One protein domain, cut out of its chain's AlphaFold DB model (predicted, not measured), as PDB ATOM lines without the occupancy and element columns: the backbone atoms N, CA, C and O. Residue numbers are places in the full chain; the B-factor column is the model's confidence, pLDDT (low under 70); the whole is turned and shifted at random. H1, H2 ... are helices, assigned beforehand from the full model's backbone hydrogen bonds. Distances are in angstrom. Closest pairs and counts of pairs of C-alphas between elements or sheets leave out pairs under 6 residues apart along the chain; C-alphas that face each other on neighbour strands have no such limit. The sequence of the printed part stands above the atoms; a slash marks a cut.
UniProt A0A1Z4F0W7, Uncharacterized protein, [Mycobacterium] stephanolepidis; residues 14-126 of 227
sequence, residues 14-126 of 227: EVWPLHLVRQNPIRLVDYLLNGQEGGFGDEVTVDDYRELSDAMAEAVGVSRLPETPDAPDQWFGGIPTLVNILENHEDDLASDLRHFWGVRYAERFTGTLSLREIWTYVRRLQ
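Overview. This is residues 14 to 126 of the 227 residues of an uncharacterized protein of [Mycobacterium] stephanolepidis (UniProt A0A1Z4F0W7). Seven short helices make an elongated body of two groups, H1, H2 and H3 towards one end and H5, H6 and H7 towards the other, with H4 between the groups. The helices cross rather than run side by side in a bundle, and a loop of residues 34 to 45 reaches the far end beyond H2 and H3. The printed part has 113 residues, with helices H1 to H7 in that order and no named strand; the class is all helix. It is compact, with a radius of gyration of the C-alphas of 15.3 A, and spans 51 by 30 by 22 A.

Along the chain. Find C-alpha 46 at (-32.898, -15.010, 20.020); from there H3, the longest helix, runs 20.0 A to C-alpha 59 at (-52.821, -16.377, 19.478). Before it look for H2, residues 25 to 33, 12.4 A long, and H1, residues 20 to 23, 4.9 A. After it come H4, residues 79 to 88, 14.1 A, and H5, residues 90 to 101, 15.8 A. H6 has residues 105 to 110, 9.9 A, and H7 has residues 115 to 122, 10.5 A, ending with C-alpha 122 at (-54.095, -33.538, 13.078).

Arrangement. Begin at H3: with residues 49 to 53 alone it touches H2 at a steep tilt of 57 degrees, the same way, and the closest C-alphas, of Val 29 and Ser 53, are 6.2 A apart. H1 and H2 only just touch, with 3 pairs of C-alphas within 8 A, and only at the corner; the closest C-alphas are those of Leu 20 and Leu 28, 5.7 A. H1 also only just touches H4, with 3 such pairs, the closest C-alphas being those of Val 21 and Pro 80, 6.3 A. H4 and H7 are close but not clearly touching, the C-alphas of Leu 82 and Trp 119 being closest at 6.4 A. H5 touches H6 with residues 93 to 98 alone, about perpendicular at 77 degrees; C-alphas 94 and 105 are closest, 5.1 A. H3 and H5 are apart. Every O i to N i+4 pair is within hydrogen-bond range in H2, H3, H4, H5 and H7, H6 has 0 of 2 but 3 of 3 O i to N i+3 pairs, and H1 is too short for an O i to N i+4 pair.

Size, cuts and confidence. The two C-alphas farthest apart, of Asp 42 and His 99, are 50.9 A apart. The printed part has no cut. Look for the long links at residues 34 to 45 and 60 to 78. The mean pLDDT of the printed part is 92.7, and no printed residue is under 70.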
ATOM      1  N   GLU A  14     -53.436 -18.286   6.874       93.19
ATOM      2  CA  GLU A  14     -53.397 -18.344   5.421       93.19
ATOM      3  C   GLU A  14     -52.733 -17.111   4.797       93.19
ATOM      4  O   GLU A  14     -52.255 -17.188   3.667       93.19
ATOM      5  N   VAL A  15     -52.687 -15.982   5.517       94.00
ATOM      6  CA  VAL A  15     -52.025 -14.753   5.040       94.00
ATOM      7  C   VAL A  15     -50.588 -14.621   5.539       94.00
ATOM      8  O   VAL A  15     -49.896 -13.672   5.174       94.00
ATOM      9  N   TRP A  16     -50.128 -15.538   6.392       95.81
ATOM     10  CA  TRP A  16     -48.761 -15.507   6.893       95.81
ATOM     11  C   TRP A  16     -47.795 -15.983   5.801       95.81
ATOM     12  O   TRP A  16     -48.120 -16.900   5.041       95.81
ATOM     13  N   PRO A  17     -46.571 -15.435   5.723       95.56
ATOM     14  CA  PRO A  17     -45.553 -15.942   4.812       95.56
ATOM     15  C   PRO A  17     -44.949 -17.250   5.351       95.56
ATOM     16  O   PRO A  17     -43.805 -17.291   5.797       95.56
ATOM     17  N   LEU A  18     -45.722 -18.344   5.294       94.88
ATOM     18  CA  LEU A  18     -45.398 -19.642   5.910       94.88
ATOM     19  C   LEU A  18     -44.074 -20.259   5.433       94.88
ATOM     20  O   LEU A  18     -43.434 -20.995   6.178       94.88
ATOM     21  N   HIS A  19     -43.614 -19.913   4.230       92.75
ATOM     22  CA  HIS A  19     -42.298 -20.323   3.727       92.75
ATOM     23  C   HIS A  19     -41.137 -19.830   4.614       92.75
ATOM     24  O   HIS A  19     -40.093 -20.481   4.683       92.75
ATOM     25  N   LEU A  20     -41.314 -18.714   5.336       95.00
ATOM     26  CA  LEU A  20     -40.292 -18.166   6.231       95.00
ATOM     27  C   LEU A  20     -40.150 -18.949   7.537       95.00
ATOM     28  O   LEU A  20     -39.089 -18.866   8.148       95.00
ATOM     29  N   VAL A  21     -41.150 -19.746   7.934       92.31
ATOM     30  CA  VAL A  21     -41.142 -20.508   9.199       92.31
ATOM     31  C   VAL A  21     -39.882 -21.368   9.332       92.31
ATOM     32  O   VAL A  21     -39.309 -21.455  10.410       92.31
ATOM     33  N   ARG A  22     -39.422 -21.974   8.228       85.88
ATOM     34  CA  ARG A  22     -38.206 -22.806   8.197       85.88
ATOM     35  C   ARG A  22     -36.967 -22.071   7.698       85.88
ATOM     36  O   ARG A  22     -35.862 -22.404   8.105       85.88
ATOM     37  N   GLN A  23     -37.134 -21.105   6.797       91.06
ATOM     38  CA  GLN A  23     -36.003 -20.431   6.154       91.06
ATOM     39  C   GLN A  23     -35.386 -19.354   7.046       91.06
ATOM     40  O   GLN A  23     -34.168 -19.204   7.085       91.06
ATOM     41  N   ASN A  24     -36.230 -18.562   7.712       94.81
ATOM     42  CA  ASN A  24     -35.799 -17.456   8.553       94.81
ATOM     43  C   ASN A  24     -36.929 -17.067   9.530       94.81
ATOM     44  O   ASN A  24     -37.706 -16.150   9.237       94.81
ATOM     45  N   PRO A  25     -37.046 -17.759  10.678       94.50
ATOM     46  CA  PRO A  25     -38.144 -17.538  11.613       94.50
ATOM     47  C   PRO A  25     -38.102 -16.149  12.268       94.50
ATOM     48  O   PRO A  25     -39.155 -15.559  12.489       94.50
ATOM     49  N   ILE A  26     -36.917 -15.568  12.484       95.25
ATOM     50  CA  ILE A  26     -36.773 -14.192  12.995       95.25
ATOM     51  C   ILE A  26     -37.422 -13.200  12.025       95.25
ATOM     52  O   ILE A  26     -38.268 -12.403  12.418       95.25
ATOM     53  N   ARG A  27     -37.124 -13.320  10.725       95.81
ATOM     54  CA  ARG A  27     -37.732 -12.466   9.697       95.81
ATOM     55  C   ARG A  27     -39.253 -12.621   9.629       95.81
ATOM     56  O   ARG A  27     -39.943 -11.664   9.285       95.81
ATOM     57  N   LEU A  28     -39.784 -13.810   9.920       96.62
ATOM     58  CA  LEU A  28     -41.229 -14.006  10.024       96.62
ATOM     59  C   LEU A  28     -41.810 -13.236  11.218       96.62
ATOM     60  O   LEU A  28     -42.837 -12.586  11.050       96.62
ATOM     61  N   VAL A  29     -41.153 -13.260  12.383       96.25
ATOM     62  CA  VAL A  29     -41.573 -12.459  13.547       96.25
ATOM     63  C   VAL A  29     -41.600 -10.975  13.185       96.25
ATOM     64  O   VAL A  29     -42.627 -10.329  13.383       96.25
ATOM     65  N   ASP A  30     -40.533 -10.455  12.574       95.31
ATOM     66  CA  ASP A  30     -40.454  -9.048  12.150       95.31
ATOM     67  C   ASP A  30     -41.568  -8.676  11.165       95.31
ATOM     68  O   ASP A  30     -42.207  -7.627  11.283       95.31
ATOM     69  N   TYR A  31     -41.831  -9.559  10.200       95.88
ATOM     70  CA  TYR A  31     -42.904  -9.372   9.231       95.88
ATOM     71  C   TYR A  31     -44.273  -9.291   9.914       95.88
ATOM     72  O   TYR A  31     -45.076  -8.419   9.586       95.88
ATOM     73  N   LEU A  32     -44.542 -10.180  10.874       96.00
ATOM     74  CA  LEU A  32     -45.813 -10.228  11.598       96.00
ATOM     75  C   LEU A  32     -45.967  -9.076  12.595       96.00
ATOM     76  O   LEU A  32     -47.084  -8.603  12.804       96.00
ATOM     77  N   LEU A  33     -44.864  -8.596  13.174       94.81
ATOM     78  CA  LEU A  33     -44.845  -7.368  13.963       94.81
ATOM     79  C   LEU A  33     -45.214  -6.156  13.108       94.81
ATOM     80  O   LEU A  33     -45.902  -5.263  13.600       94.81
ATOM     81  N   ASN A  34     -44.803  -6.127  11.837       93.94
ATOM     82  CA  ASN A  34     -45.126  -5.051  10.898       93.94
ATOM     83  C   ASN A  34     -44.807  -3.653  11.476       93.94
ATOM     84  O   ASN A  34     -45.622  -2.732  11.422       93.94
ATOM     85  N   GLY A  35     -43.634  -3.524  12.102       90.69
ATOM     86  CA  GLY A  35     -43.161  -2.281  12.724       90.69
ATOM     87  C   GLY A  35     -43.745  -1.957  14.105       90.69
ATOM     88  O   GLY A  35     -43.433  -0.902  14.649       90.69
ATOM     89  N   GLN A  36     -44.577  -2.829  14.686       92.88
ATOM     90  CA  GLN A  36     -44.995  -2.709  16.087       92.88
ATOM     91  C   GLN A  36     -43.822  -2.978  17.037       92.88
ATOM     92  O   GLN A  36     -42.978  -3.831  16.764       92.88
ATOM     93  N   GLU A  37     -43.812  -2.307  18.188       87.88
ATOM     94  CA  GLU A  37     -42.881  -2.626  19.269       87.88
ATOM     95  C   GLU A  37     -43.190  -4.025  19.825       87.88
ATOM     96  O   GLU A  37     -44.285  -4.291  20.324       87.88
ATOM     97  N   GLY A  38     -42.214  -4.932  19.732       82.62
ATOM     98  CA  GLY A  38     -42.344  -6.323  20.179       82.62
ATOM     99  C   GLY A  38     -42.313  -6.510  21.698       82.62
ATOM    100  O   GLY A  38     -42.388  -7.640  22.166       82.62
ATOM    101  N   GLY A  39     -42.191  -5.427  22.476       84.12
ATOM    102  CA  GLY A  39     -42.047  -5.492  23.932       84.12
ATOM    103  C   GLY A  39     -40.723  -6.113  24.387       84.12
ATOM    104  O   GLY A  39     -40.650  -6.682  25.479       84.12
ATOM    105  N   PHE A  40     -39.695  -6.051  23.539       87.19
ATOM    106  CA  PHE A  40     -38.344  -6.480  23.882       87.19
ATOM    107  C   PHE A  40     -37.647  -5.430  24.761       87.19
ATOM    108  O   PHE A  40     -37.952  -4.242  24.664       87.19
ATOM    109  N   GLY A  41     -36.734  -5.870  25.632       81.25
ATOM    110  CA  GLY A  41     -35.870  -4.962  26.395       81.25
ATOM    111  C   GLY A  41     -34.742  -4.376  25.540       81.25
ATOM    112  O   GLY A  41     -34.654  -4.655  24.346       81.25
ATOM    113  N   ASP A  42     -33.848  -3.607  26.167       81.38
ATOM    114  CA  ASP A  42     -32.713  -2.962  25.482       81.38
ATOM    115  C   ASP A  42     -31.727  -3.974  24.859       81.38
ATOM    116  O   ASP A  42     -31.087  -3.686  23.848       81.38
ATOM    117  N   GLU A  43     -31.635  -5.180  25.428       87.38
ATOM    118  CA  GLU A  43     -30.816  -6.287  24.926       87.38
ATOM    119  C   GLU A  43     -31.712  -7.426  24.425       87.38
ATOM    120  O   GLU A  43     -32.099  -8.315  25.180       87.38
ATOM    121  N   VAL A  44     -32.065  -7.392  23.138       89.38
ATOM    122  CA  VAL A  44     -32.913  -8.424  22.523       89.38
ATOM    123  C   VAL A  44     -32.099  -9.671  22.188       89.38
ATOM    124  O   VAL A  44     -31.094  -9.604  21.476       89.38
ATOM    125  N   THR A  45     -32.568 -10.828  22.647       92.38
ATOM    126  CA  THR A  45     -31.960 -12.138  22.390       92.38
ATOM    127  C   THR A  45     -32.779 -12.964  21.398       92.38
ATOM    128  O   THR A  45     -33.947 -12.690  21.126       92.38
ATOM    129  N   VAL A  46     -32.181 -14.033  20.864       91.38
ATOM    130  CA  VAL A  46     -32.898 -15.010  20.020       91.38
ATOM    131  C   VAL A  46     -34.034 -15.688  20.793       91.38
ATOM    132  O   VAL A  46     -35.079 -15.984  20.216       91.38
ATOM    133  N   ASP A  47     -33.855 -15.897  22.097       90.81
ATOM    134  CA  ASP A  47     -34.859 -16.527  22.951       90.81
ATOM    135  C   ASP A  47     -36.092 -15.629  23.122       90.81
ATOM    136  O   ASP A  47     -37.212 -16.137  23.104       90.81
ATOM    137  N   ASP A  48     -35.915 -14.302  23.168       92.12
ATOM    138  CA  ASP A  48     -37.034 -13.349  23.187       92.12
ATOM    139  C   ASP A  48     -37.876 -13.436  21.908       92.12
ATOM    140  O   ASP A  48     -39.109 -13.465  21.959       92.12
ATOM    141  N   TYR A  49     -37.217 -13.523  20.747       94.06
ATOM    142  CA  TYR A  49     -37.893 -13.736  19.465       94.06
ATOM    143  C   TYR A  49     -38.631 -15.074  19.432       94.06
ATOM    144  O   TYR A  49     -39.737 -15.152  18.893       94.06
ATOM    145  N   ARG A  50     -38.041 -16.125  20.011       92.94
ATOM    146  CA  ARG A  50     -38.665 -17.447  20.078       92.94
ATOM    147  C   ARG A  50     -39.917 -17.419  20.950       92.94
ATOM    148  O   ARG A  50     -40.967 -17.872  20.497       92.94
ATOM    149  N   GLU A  51     -39.834 -16.828  22.140       92.56
ATOM    150  CA  GLU A  51     -40.969 -16.669  23.056       92.56
ATOM    151  C   GLU A  51     -42.110 -15.888  22.389       92.56
ATOM    152  O   GLU A  51     -43.268 -16.310  22.425       92.56
ATOM    153  N   LEU A  52     -41.783 -14.792  21.696       94.94
ATOM    154  CA  LEU A  52     -42.774 -14.038  20.936       94.94
ATOM    155  C   LEU A  52     -43.381 -14.876  19.801       94.94
ATOM    156  O   LEU A  52     -44.595 -14.843  19.602       94.94
ATOM    157  N   SER A  53     -42.569 -15.646  19.072       95.44
ATOM    158  CA  SER A  53     -43.059 -16.517  17.997       95.44
ATOM    159  C   SER A  53     -44.063 -17.559  18.506       95.44
ATOM    160  O   SER A  53     -45.078 -17.813  17.853       95.44
ATOM    161  N   ASP A  54     -43.829 -18.110  19.699       94.06
ATOM    162  CA  ASP A  54     -44.736 -19.058  20.342       94.06
ATOM    163  C   ASP A  54     -46.022 -18.370  20.813       94.06
ATOM    164  O   ASP A  54     -47.112 -18.891  20.570       94.06
ATOM    165  N   ALA A  55     -45.931 -17.163  21.380       94.50
ATOM    166  CA  ALA A  55     -47.104 -16.365  21.741       94.50
ATOM    167  C   ALA A  55     -47.960 -15.995  20.511       94.50
ATOM    168  O   ALA A  55     -49.193 -15.985  20.577       94.50
ATOM    169  N   MET A  56     -47.328 -15.720  19.366       95.88
ATOM    170  CA  MET A  56     -48.028 -15.502  18.096       95.88
ATOM    171  C   MET A  56     -48.737 -16.776  17.616       95.88
ATOM    172  O   MET A  56     -49.894 -16.710  17.200       95.88
ATOM    173  N   ALA A  57     -48.074 -17.935  17.695       95.62
ATOM    174  CA  ALA A  57     -48.665 -19.224  17.332       95.62
ATOM    175  C   ALA A  57     -49.843 -19.601  18.247       95.62
ATOM    176  O   ALA A  57     -50.876 -20.085  17.778       95.62
ATOM    177  N   GLU A  58     -49.729 -19.328  19.547       94.38
ATOM    178  CA  GLU A  58     -50.814 -19.494  20.514       94.38
ATOM    179  C   GLU A  58     -52.010 -18.595  20.176       94.38
ATOM    180  O   GLU A  58     -53.147 -19.072  20.144       94.38
ATOM    181  N   ALA A  59     -51.766 -17.325  19.835       93.94
ATOM    182  CA  ALA A  59     -52.821 -16.377  19.478       93.94
ATOM    183  C   ALA A  59     -53.654 -16.834  18.264       93.94
ATOM    184  O   ALA A  59     -54.860 -16.581  18.212       93.94
ATOM    185  N   VAL A  60     -53.039 -17.543  17.310       94.50
ATOM    186  CA  VAL A  60     -53.739 -18.127  16.150       94.50
ATOM    187  C   VAL A  60     -54.274 -19.542  16.401       94.50
ATOM    188  O   VAL A  60     -54.898 -20.132  15.522       94.50
ATOM    189  N   GLY A  61     -54.107 -20.086  17.609       93.75
ATOM    190  CA  GLY A  61     -54.623 -21.398  18.005       93.75
ATOM    191  C   GLY A  61     -53.781 -22.585  17.529       93.75
ATOM    192  O   GLY A  61     -54.278 -23.710  17.502       93.75
ATOM    193  N   VAL A  62     -52.519 -22.351  17.166       95.06
ATOM    194  CA  VAL A  62     -51.565 -23.368  16.690       95.06
ATOM    195  C   VAL A  62     -50.415 -23.525  17.694       95.06
ATOM    196  O   VAL A  62     -49.237 -23.596  17.352       95.06
ATOM    197  N   SER A  63     -50.768 -23.573  18.979       92.69
ATOM    198  CA  SER A  63     -49.812 -23.808  20.062       92.69
ATOM    199  C   SER A  63     -49.210 -25.214  19.982       92.69
ATOM    200  O   SER A  63     -49.836 -26.148  19.458       92.69
ATOM    201  N   ARG A  64     -48.023 -25.383  20.579       86.00
ATOM    202  CA  ARG A  64     -47.472 -26.716  20.861       86.00
ATOM    203  C   ARG A  64     -48.389 -27.471  21.815       86.00
ATOM    204  O   ARG A  64     -49.210 -26.881  22.529       86.00
ATOM    205  N   LEU A  65     -48.259 -28.789  21.799       86.19
ATOM    206  CA  LEU A  65     -48.869 -29.611  22.826       86.19
ATOM    207  C   LEU A  65     -48.024 -29.523  24.105       86.19
ATOM    208  O   LEU A  65     -46.801 -29.453  23.997       86.19
ATOM    209  N   PRO A  66     -48.638 -29.567  25.300       85.62
ATOM    210  CA  PRO A  66     -47.901 -29.575  26.568       85.62
ATOM    211  C   PRO A  66     -46.869 -30.706  26.677       85.62
ATOM    212  O   PRO A  66     -45.863 -30.568  27.358       85.62
ATOM    213  N   GLU A  67     -47.132 -31.832  26.014       83.38
ATOM    214  CA  GLU A  67     -46.255 -33.000  25.953       83.38
ATOM    215  C   GLU A  67     -45.081 -32.871  24.962       83.38
ATOM    216  O   GLU A  67     -44.205 -33.735  24.946       83.38
ATOM    217  N   THR A  68     -45.045 -31.832  24.119       82.88
ATOM    218  CA  THR A  68     -43.940 -31.611  23.174       82.88
ATOM    219  C   THR A  68     -42.687 -31.152  23.933       82.88
ATOM    220  O   THR A  68     -42.749 -30.121  24.599       82.88
ATOM    221  N   PRO A  69     -41.545 -31.864  23.835       81.25
ATOM    222  CA  PRO A  69     -40.311 -31.449  24.495       81.25
ATOM    223  C   PRO A  69     -39.820 -30.103  23.965       81.25
ATOM    224  O   PRO A  69     -39.871 -29.864  22.754       81.25
ATOM    225  N   ASP A  70     -39.279 -29.266  24.848       77.50
ATOM    226  CA  ASP A  70     -38.591 -28.048  24.432       77.50
ATOM    227  C   ASP A  70     -37.326 -28.384  23.641       77.50
ATOM    228  O   ASP A  70     -36.524 -29.232  24.042       77.50
ATOM    229  N   ALA A  71     -37.139 -27.698  22.514       77.06
ATOM    230  CA  ALA A  71     -35.910 -27.767  21.738       77.06
ATOM    231  C   ALA A  71     -35.500 -26.365  21.253       77.06
ATOM    232  O   ALA A  71     -36.364 -25.541  20.936       77.06
ATOM    233  N   PRO A  72     -34.190 -26.064  21.202       72.94
ATOM    234  CA  PRO A  72     -33.679 -24.719  20.913       72.94
ATOM    235  C   PRO A  72     -33.943 -24.251  19.471       72.94
ATOM    236  O   PRO A  72     -33.817 -23.068  19.158       72.94
ATOM    237  N   ASP A  73     -34.302 -25.158  18.576       79.75
ATOM    238  CA  ASP A  73     -34.630 -24.918  17.173       79.75
ATOM    239  C   ASP A  73     -36.143 -24.843  16.909       79.75
ATOM    240  O   ASP A  73     -36.554 -24.671  15.762       79.75
ATOM    241  N   GLN A  74     -36.982 -24.934  17.946       85.69
ATOM    242  CA  GLN A  74     -38.431 -24.799  17.803       85.69
ATOM    243  C   GLN A  74     -38.847 -23.330  17.728       85.69
ATOM    244  O   GLN A  74     -38.391 -22.500  18.505       85.69
ATOM    245  N   TRP A  75     -39.738 -23.024  16.789       93.94
ATOM    246  CA  TRP A  75     -40.298 -21.695  16.551       93.94
ATOM    247  C   TRP A  75     -41.771 -21.835  16.182       93.94
ATOM    248  O   TRP A  75     -42.148 -22.827  15.561       93.94
ATOM    249  N   PHE A  76     -42.588 -20.821  16.471       95.12
ATOM    250  CA  PHE A  76     -43.983 -20.751  16.006       95.12
ATOM    251  C   PHE A  76     -44.848 -21.967  16.375       95.12
ATOM    252  O   PHE A  76     -45.728 -22.388  15.617       95.12
ATOM    253  N   GLY A  77     -44.611 -22.539  17.548       92.56
ATOM    254  CA  GLY A  77     -45.344 -23.681  18.059       92.56
ATOM    255  C   GLY A  77     -45.566 -24.841  17.077       92.56
ATOM    256  O   GLY A  77     -44.617 -25.493  16.653       92.56
ATOM    257  N   GLY A  78     -46.829 -25.158  16.768       93.25
ATOM    258  CA  GLY A  78     -47.198 -26.269  15.878       93.25
ATOM    259  C   GLY A  78     -47.130 -25.947  14.379       93.25
ATOM    260  O   GLY A  78     -47.293 -26.841  13.545       93.25
ATOM    261  N   ILE A  79     -46.894 -24.681  14.011       95.50
ATOM    262  CA  ILE A  79     -46.916 -24.220  12.616       95.50
ATOM    263  C   ILE A  79     -45.855 -24.928  11.754       95.50
ATOM    264  O   ILE A  79     -46.218 -25.378  10.666       95.50
ATOM    265  N   PRO A  80     -44.585 -25.102  12.184       93.44
ATOM    266  CA  PRO A  80     -43.598 -25.829  11.383       93.44
ATOM    267  C   PRO A  80     -44.037 -27.260  11.054       93.44
ATOM    268  O   PRO A  80     -43.886 -27.705   9.916       93.44
ATOM    269  N   THR A  81     -44.627 -27.965  12.024       92.06
ATOM    270  CA  THR A  81     -45.154 -29.323  11.833       92.06
ATOM    271  C   THR A  81     -46.307 -29.328  10.838       92.06
ATOM    272  O   THR A  81     -46.312 -30.148   9.923       92.06
ATOM    273  N   LEU A  82     -47.257 -28.400  10.979       95.00
ATOM    274  CA  LEU A  82     -48.374 -28.259  10.047       95.00
ATOM    275  C   LEU A  82     -47.880 -28.006   8.617       95.00
ATOM    276  O   LEU A  82     -48.309 -28.688   7.692       95.00
ATOM    277  N   VAL A  83     -46.955 -27.064   8.439       94.75
ATOM    278  CA  VAL A  83     -46.372 -26.739   7.130       94.75
ATOM    279  C   VAL A  83     -45.646 -27.952   6.541       94.75
ATOM    280  O   VAL A  83     -45.813 -28.250   5.363       94.75
ATOM    281  N   ASN A  84     -44.897 -28.698   7.355       93.19
ATOM    282  CA  ASN A  84     -44.248 -29.929   6.911       93.19
ATOM    283  C   ASN A  84     -45.256 -30.990   6.434       93.19
ATOM    284  O   ASN A  84     -45.021 -31.633   5.415       93.19
ATOM    285  N   ILE A  85     -46.377 -31.166   7.144       95.19
ATOM    286  CA  ILE A  85     -47.447 -32.091   6.735       95.19
ATOM    287  C   ILE A  85     -48.062 -31.645   5.406       95.19
ATOM    288  O   ILE A  85     -48.223 -32.468   4.512       95.19
ATOM    289  N   LEU A  86     -48.365 -30.354   5.257       94.88
ATOM    290  CA  LEU A  86     -48.966 -29.816   4.035       94.88
ATOM    291  C   LEU A  86     -48.070 -29.987   2.806       94.88
ATOM    292  O   LEU A  86     -48.584 -30.189   1.717       94.88
ATOM    293  N   GLU A  87     -46.751 -29.890   2.962       94.12
ATOM    294  CA  GLU A  87     -45.830 -30.001   1.827       94.12
ATOM    295  C   GLU A  87     -45.449 -31.440   1.481       94.12
ATOM    296  O   GLU A  87     -45.284 -31.759   0.307       94.12
ATOM    297  N   ASN A  88     -45.281 -32.299   2.487       95.38
ATOM    298  CA  ASN A  88     -44.696 -33.627   2.288       95.38
ATOM    299  C   ASN A  88     -45.708 -34.773   2.414       95.38
ATOM    300  O   ASN A  88     -45.400 -35.896   2.023       95.38
ATOM    301  N   HIS A  89     -46.893 -34.510   2.972       96.19
ATOM    302  CA  HIS A  89     -47.868 -35.534   3.360       96.19
ATOM    303  C   HIS A  89     -49.312 -35.100   3.057       96.19
ATOM    304  O   HIS A  89     -50.234 -35.420   3.807       96.19
ATOM    305  N   GLU A  90     -49.526 -34.343   1.976       95.75
ATOM    306  CA  GLU A  90     -50.838 -33.771   1.641       95.75
ATOM    307  C   GLU A  90     -51.906 -34.847   1.359       95.75
ATOM    308  O   GLU A  90     -53.037 -34.742   1.840       95.75
ATOM    309  N   ASP A  91     -51.547 -35.917   0.645       96.88
ATOM    310  CA  ASP A  91     -52.465 -37.023   0.347       96.88
ATOM    311  C   ASP A  91     -52.833 -37.820   1.609       96.88
ATOM    312  O   ASP A  91     -54.004 -38.149   1.833       96.88
ATOM    313  N   ASP A  92     -51.849 -38.080   2.474       97.38
ATOM    314  CA  ASP A  92     -52.060 -38.741   3.766       97.38
ATOM    315  C   ASP A  92     -52.950 -37.888   4.676       97.38
ATOM    316  O   ASP A  92     -53.859 -38.403   5.329       97.38
ATOM    317  N   LEU A  93     -52.743 -36.567   4.666       97.25
ATOM    318  CA  LEU A  93     -53.593 -35.604   5.356       97.25
ATOM    319  C   LEU A  93     -55.034 -35.665   4.858       97.25
ATOM    320  O   LEU A  93     -55.962 -35.729   5.667       97.25
ATOM    321  N   ALA A  94     -55.241 -35.651   3.542       97.56
ATOM    322  CA  ALA A  94     -56.576 -35.732   2.964       97.56
ATOM    323  C   ALA A  94     -57.279 -37.045   3.336       97.56
ATOM    324  O   ALA A  94     -58.474 -37.036   3.655       97.56
ATOM    325  N   SER A  95     -56.534 -38.153   3.341       96.94
ATOM    326  CA  SER A  95     -57.013 -39.463   3.783       96.94
ATOM    327  C   SER A  95     -57.425 -39.450   5.258       96.94
ATOM    328  O   SER A  95     -58.568 -39.786   5.577       96.94
ATOM    329  N   ASP A  96     -56.550 -38.986   6.155       97.44
ATOM    330  CA  ASP A  96     -56.800 -38.963   7.601       97.44
ATOM    331  C   ASP A  96     -57.954 -38.016   7.971       97.44
ATOM    332  O   ASP A  96     -58.834 -38.389   8.753       97.44
ATOM    333  N   LEU A  97     -58.025 -36.820   7.370       97.69
ATOM    334  CA  LEU A  97     -59.145 -35.889   7.571       97.69
ATOM    335  C   LEU A  97     -60.483 -36.525   7.191       97.69
ATOM    336  O   LEU A  97     -61.474 -36.398   7.918       97.69
ATOM    337  N   ARG A  98     -60.511 -37.252   6.069       97.62
ATOM    338  CA  ARG A  98     -61.719 -37.931   5.614       97.62
ATOM    339  C   ARG A  98     -62.070 -39.120   6.501       97.62
ATOM    340  O   ARG A  98     -63.248 -39.308   6.797       97.62
ATOM    341  N   HIS A  99     -61.080 -39.914   6.896       96.56
ATOM    342  CA  HIS A  99     -61.272 -41.155   7.638       96.56
ATOM    343  C   HIS A  99     -61.709 -40.914   9.086       96.56
ATOM    344  O   HIS A  99     -62.694 -41.500   9.528       96.56
ATOM    345  N   PHE A 100     -61.011 -40.035   9.810       96.06
ATOM    346  CA  PHE A 100     -61.263 -39.813  11.238       96.06
ATOM    347  C   PHE A 100     -62.346 -38.768  11.505       96.06
ATOM    348  O   PHE A 100     -63.059 -38.871  12.500       96.06
ATOM    349  N   TRP A 101     -62.483 -37.775  10.622       95.81
ATOM    350  CA  TRP A 101     -63.317 -36.595  10.882       95.81
ATOM    351  C   TRP A 101     -64.408 -36.364   9.833       95.81
ATOM    352  O   TRP A 101     -65.257 -35.496  10.009       95.81
ATOM    353  N   GLY A 102     -64.410 -37.117   8.727       96.44
ATOM    354  CA  GLY A 102     -65.367 -36.934   7.631       96.44
ATOM    355  C   GLY A 102     -65.151 -35.660   6.802       96.44
ATOM    356  O   GLY A 102     -65.910 -35.420   5.858       96.44
ATOM    357  N   VAL A 103     -64.107 -34.883   7.099       97.25
ATOM    358  CA  VAL A 103     -63.801 -33.584   6.487       97.25
ATOM    359  C   VAL A 103     -63.171 -33.777   5.110       97.25
ATOM    360  O   VAL A 103     -62.354 -34.676   4.902       97.25
ATOM    361  N   ARG A 104     -63.547 -32.939   4.139       97.31
ATOM    362  CA  ARG A 104     -62.943 -32.968   2.802       97.31
ATOM    363  C   ARG A 104     -61.819 -31.948   2.738       97.31
ATOM    364  O   ARG A 104     -62.079 -30.755   2.752       97.31
ATOM    365  N   TYR A 105     -60.584 -32.401   2.542       97.25
ATOM    366  CA  TYR A 105     -59.435 -31.493   2.433       97.25
ATOM    367  C   TYR A 105     -59.595 -30.411   1.344       97.25
ATOM    368  O   TYR A 105     -59.167 -29.275   1.529       97.25
ATOM    369  N   ALA A 106     -60.313 -30.712   0.255       96.44
ATOM    370  CA  ALA A 106     -60.629 -29.745  -0.801       96.44
ATOM    371  C   ALA A 106     -61.371 -28.482  -0.306       96.44
ATOM    372  O   ALA A 106     -61.285 -27.434  -0.947       96.44
ATOM    373  N   GLU A 107     -62.065 -28.548   0.837       96.44
ATOM    374  CA  GLU A 107     -62.730 -27.400   1.468       96.44
ATOM    375  C   GLU A 107     -61.737 -26.289   1.840       96.44
ATOM    376  O   GLU A 107     -62.120 -25.114   1.858       96.44
ATOM    377  N   ARG A 108     -60.448 -26.621   2.010       95.12
ATOM    378  CA  ARG A 108     -59.367 -25.657   2.246       95.12
ATOM    379  C   ARG A 108     -59.263 -24.623   1.131       95.12
ATOM    380  O   ARG A 108     -59.150 -23.432   1.395       95.12
ATOM    381  N   PHE A 109     -59.371 -25.057  -0.123       93.62
ATOM    382  CA  PHE A 109     -59.247 -24.171  -1.286       93.62
ATOM    383  C   PHE A 109     -60.470 -23.272  -1.495       93.62
ATOM    384  O   PHE A 109     -60.406 -22.308  -2.250       93.62
ATOM    385  N   THR A 110     -61.576 -23.569  -0.810       92.88
ATOM    386  CA  THR A 110     -62.772 -22.713  -0.785       92.88
ATOM    387  C   THR A 110     -62.786 -21.749   0.402       92.88
ATOM    388  O   THR A 110     -63.672 -20.903   0.481       92.88
ATOM    389  N   GLY A 111     -61.826 -21.876   1.328       89.44
ATOM    390  CA  GLY A 111     -61.782 -21.119   2.582       89.44
ATOM    391  C   GLY A 111     -62.721 -21.639   3.675       89.44
ATOM    392  O   GLY A 111     -62.821 -21.013   4.723       89.44
ATOM    393  N   THR A 112     -63.400 -22.770   3.451       94.56
ATOM    394  CA  THR A 112     -64.320 -23.378   4.432       94.56
ATOM    395  C   THR A 112     -63.577 -24.174   5.507       94.56
ATOM    396  O   THR A 112     -64.078 -24.312   6.614       94.56
ATOM    397  N   LEU A 113     -62.381 -24.680   5.187       96.31
ATOM    398  CA  LEU A 113     -61.505 -25.387   6.119       96.31
ATOM    399  C   LEU A 113     -60.210 -24.593   6.305       96.31
ATOM    400  O   LEU A 113     -59.382 -24.525   5.394       96.31
ATOM    401  N   SER A 114     -60.028 -24.010   7.484       96.12
ATOM    402  CA  SER A 114     -58.839 -23.219   7.803       96.12
ATOM    403  C   SER A 114     -57.641 -24.078   8.220       96.12
ATOM    404  O   SER A 114     -57.775 -25.206   8.703       96.12
ATOM    405  N   LEU A 115     -56.436 -23.520   8.112       96.56
ATOM    406  CA  LEU A 115     -55.202 -24.142   8.598       96.56
ATOM    407  C   LEU A 115     -55.235 -24.413  10.109       96.56
ATOM    408  O   LEU A 115     -54.707 -25.425  10.574       96.56
ATOM    409  N   ARG A 116     -55.895 -23.542  10.876       95.88
ATOM    410  CA  ARG A 116     -56.119 -23.734  12.314       95.88
ATOM    411  C   ARG A 116     -57.002 -24.955  12.595       95.88
ATOM    412  O   ARG A 116     -56.731 -25.719  13.524       95.88
ATOM    413  N   GLU A 117     -58.066 -25.144  11.820       96.25
ATOM    414  CA  GLU A 117     -58.938 -26.317  11.956       96.25
ATOM    415  C   GLU A 117     -58.201 -27.592  11.561       96.25
ATOM    416  O   GLU A 117     -58.253 -28.573  12.301       96.25
ATOM    417  N   ILE A 118     -57.427 -27.554  10.471       96.94
ATOM    418  CA  ILE A 118     -56.556 -28.670  10.084       96.94
ATOM    419  C   ILE A 118     -55.626 -29.037  11.241       96.94
ATOM    420  O   ILE A 118     -55.595 -30.202  11.633       96.94
ATOM    421  N   TRP A 119     -54.934 -28.065  11.848       96.12
ATOM    422  CA  TRP A 119     -54.087 -28.318  13.019       96.12
ATOM    423  C   TRP A 119     -54.845 -29.012  14.154       96.12
ATOM    424  O   TRP A 119     -54.346 -29.971  14.744       96.12
ATOM    425  N   THR A 120     -56.065 -28.558  14.437       95.19
ATOM    426  CA  THR A 120     -56.912 -29.130  15.491       95.19
ATOM    427  C   THR A 120     -57.198 -30.611  15.246       95.19
ATOM    428  O   THR A 120     -57.114 -31.404  16.184       95.19
ATOM    429  N   TYR A 121     -57.465 -30.996  13.996       95.50
ATOM    430  CA  TYR A 121     -57.714 -32.388  13.621       95.50
ATOM    431  C   TYR A 121     -56.462 -33.265  13.657       95.50
ATOM    432  O   TYR A 121     -56.556 -34.442  14.008       95.50
ATOM    433  N   VAL A 122     -55.299 -32.717  13.290       94.50
ATOM    434  CA  VAL A 122     -54.095 -33.538  13.078       94.50
ATOM    435  C   VAL A 122     -53.169 -33.620  14.281       94.50
ATOM    436  O   VAL A 122     -52.445 -34.601  14.428       94.50
ATOM    437  N   ARG A 123     -53.193 -32.629  15.181       92.19
ATOM    438  CA  ARG A 123     -52.224 -32.544  16.287       92.19
ATOM    439  C   ARG A 123     -52.261 -33.738  17.247       92.19
ATOM    440  O   ARG A 123     -51.308 -33.946  17.977       92.19
ATOM    441  N   ARG A 124     -53.350 -34.512  17.279       89.81
ATOM    442  CA  ARG A 124     -53.514 -35.696  18.146       89.81
ATOM    443  C   ARG A 124     -53.971 -36.933  17.372       89.81
ATOM    444  O   ARG A 124     -54.799 -37.701  17.859       89.81
ATOM    445  N   LEU A 125     -53.455 -37.106  16.157       91.56
ATOM    446  CA  LEU A 125     -53.706 -38.317  15.381       91.56
ATOM    447  C   LEU A 125     -53.202 -39.562  16.110       91.56
ATOM    448  O   LEU A 125     -52.225 -39.535  16.859       91.56
ATOM    449  N   GLN A 126     -53.909 -40.667  15.887       90.12
ATOM    450  CA  GLN A 126     -53.540 -41.955  16.455       90.12
ATOM    451  C   GLN A 126     -52.286 -42.517  15.759       90.12
ATOM    452  O   GLN A 126     -52.075 -42.238  14.580       90.12
TER     453      GLN A 126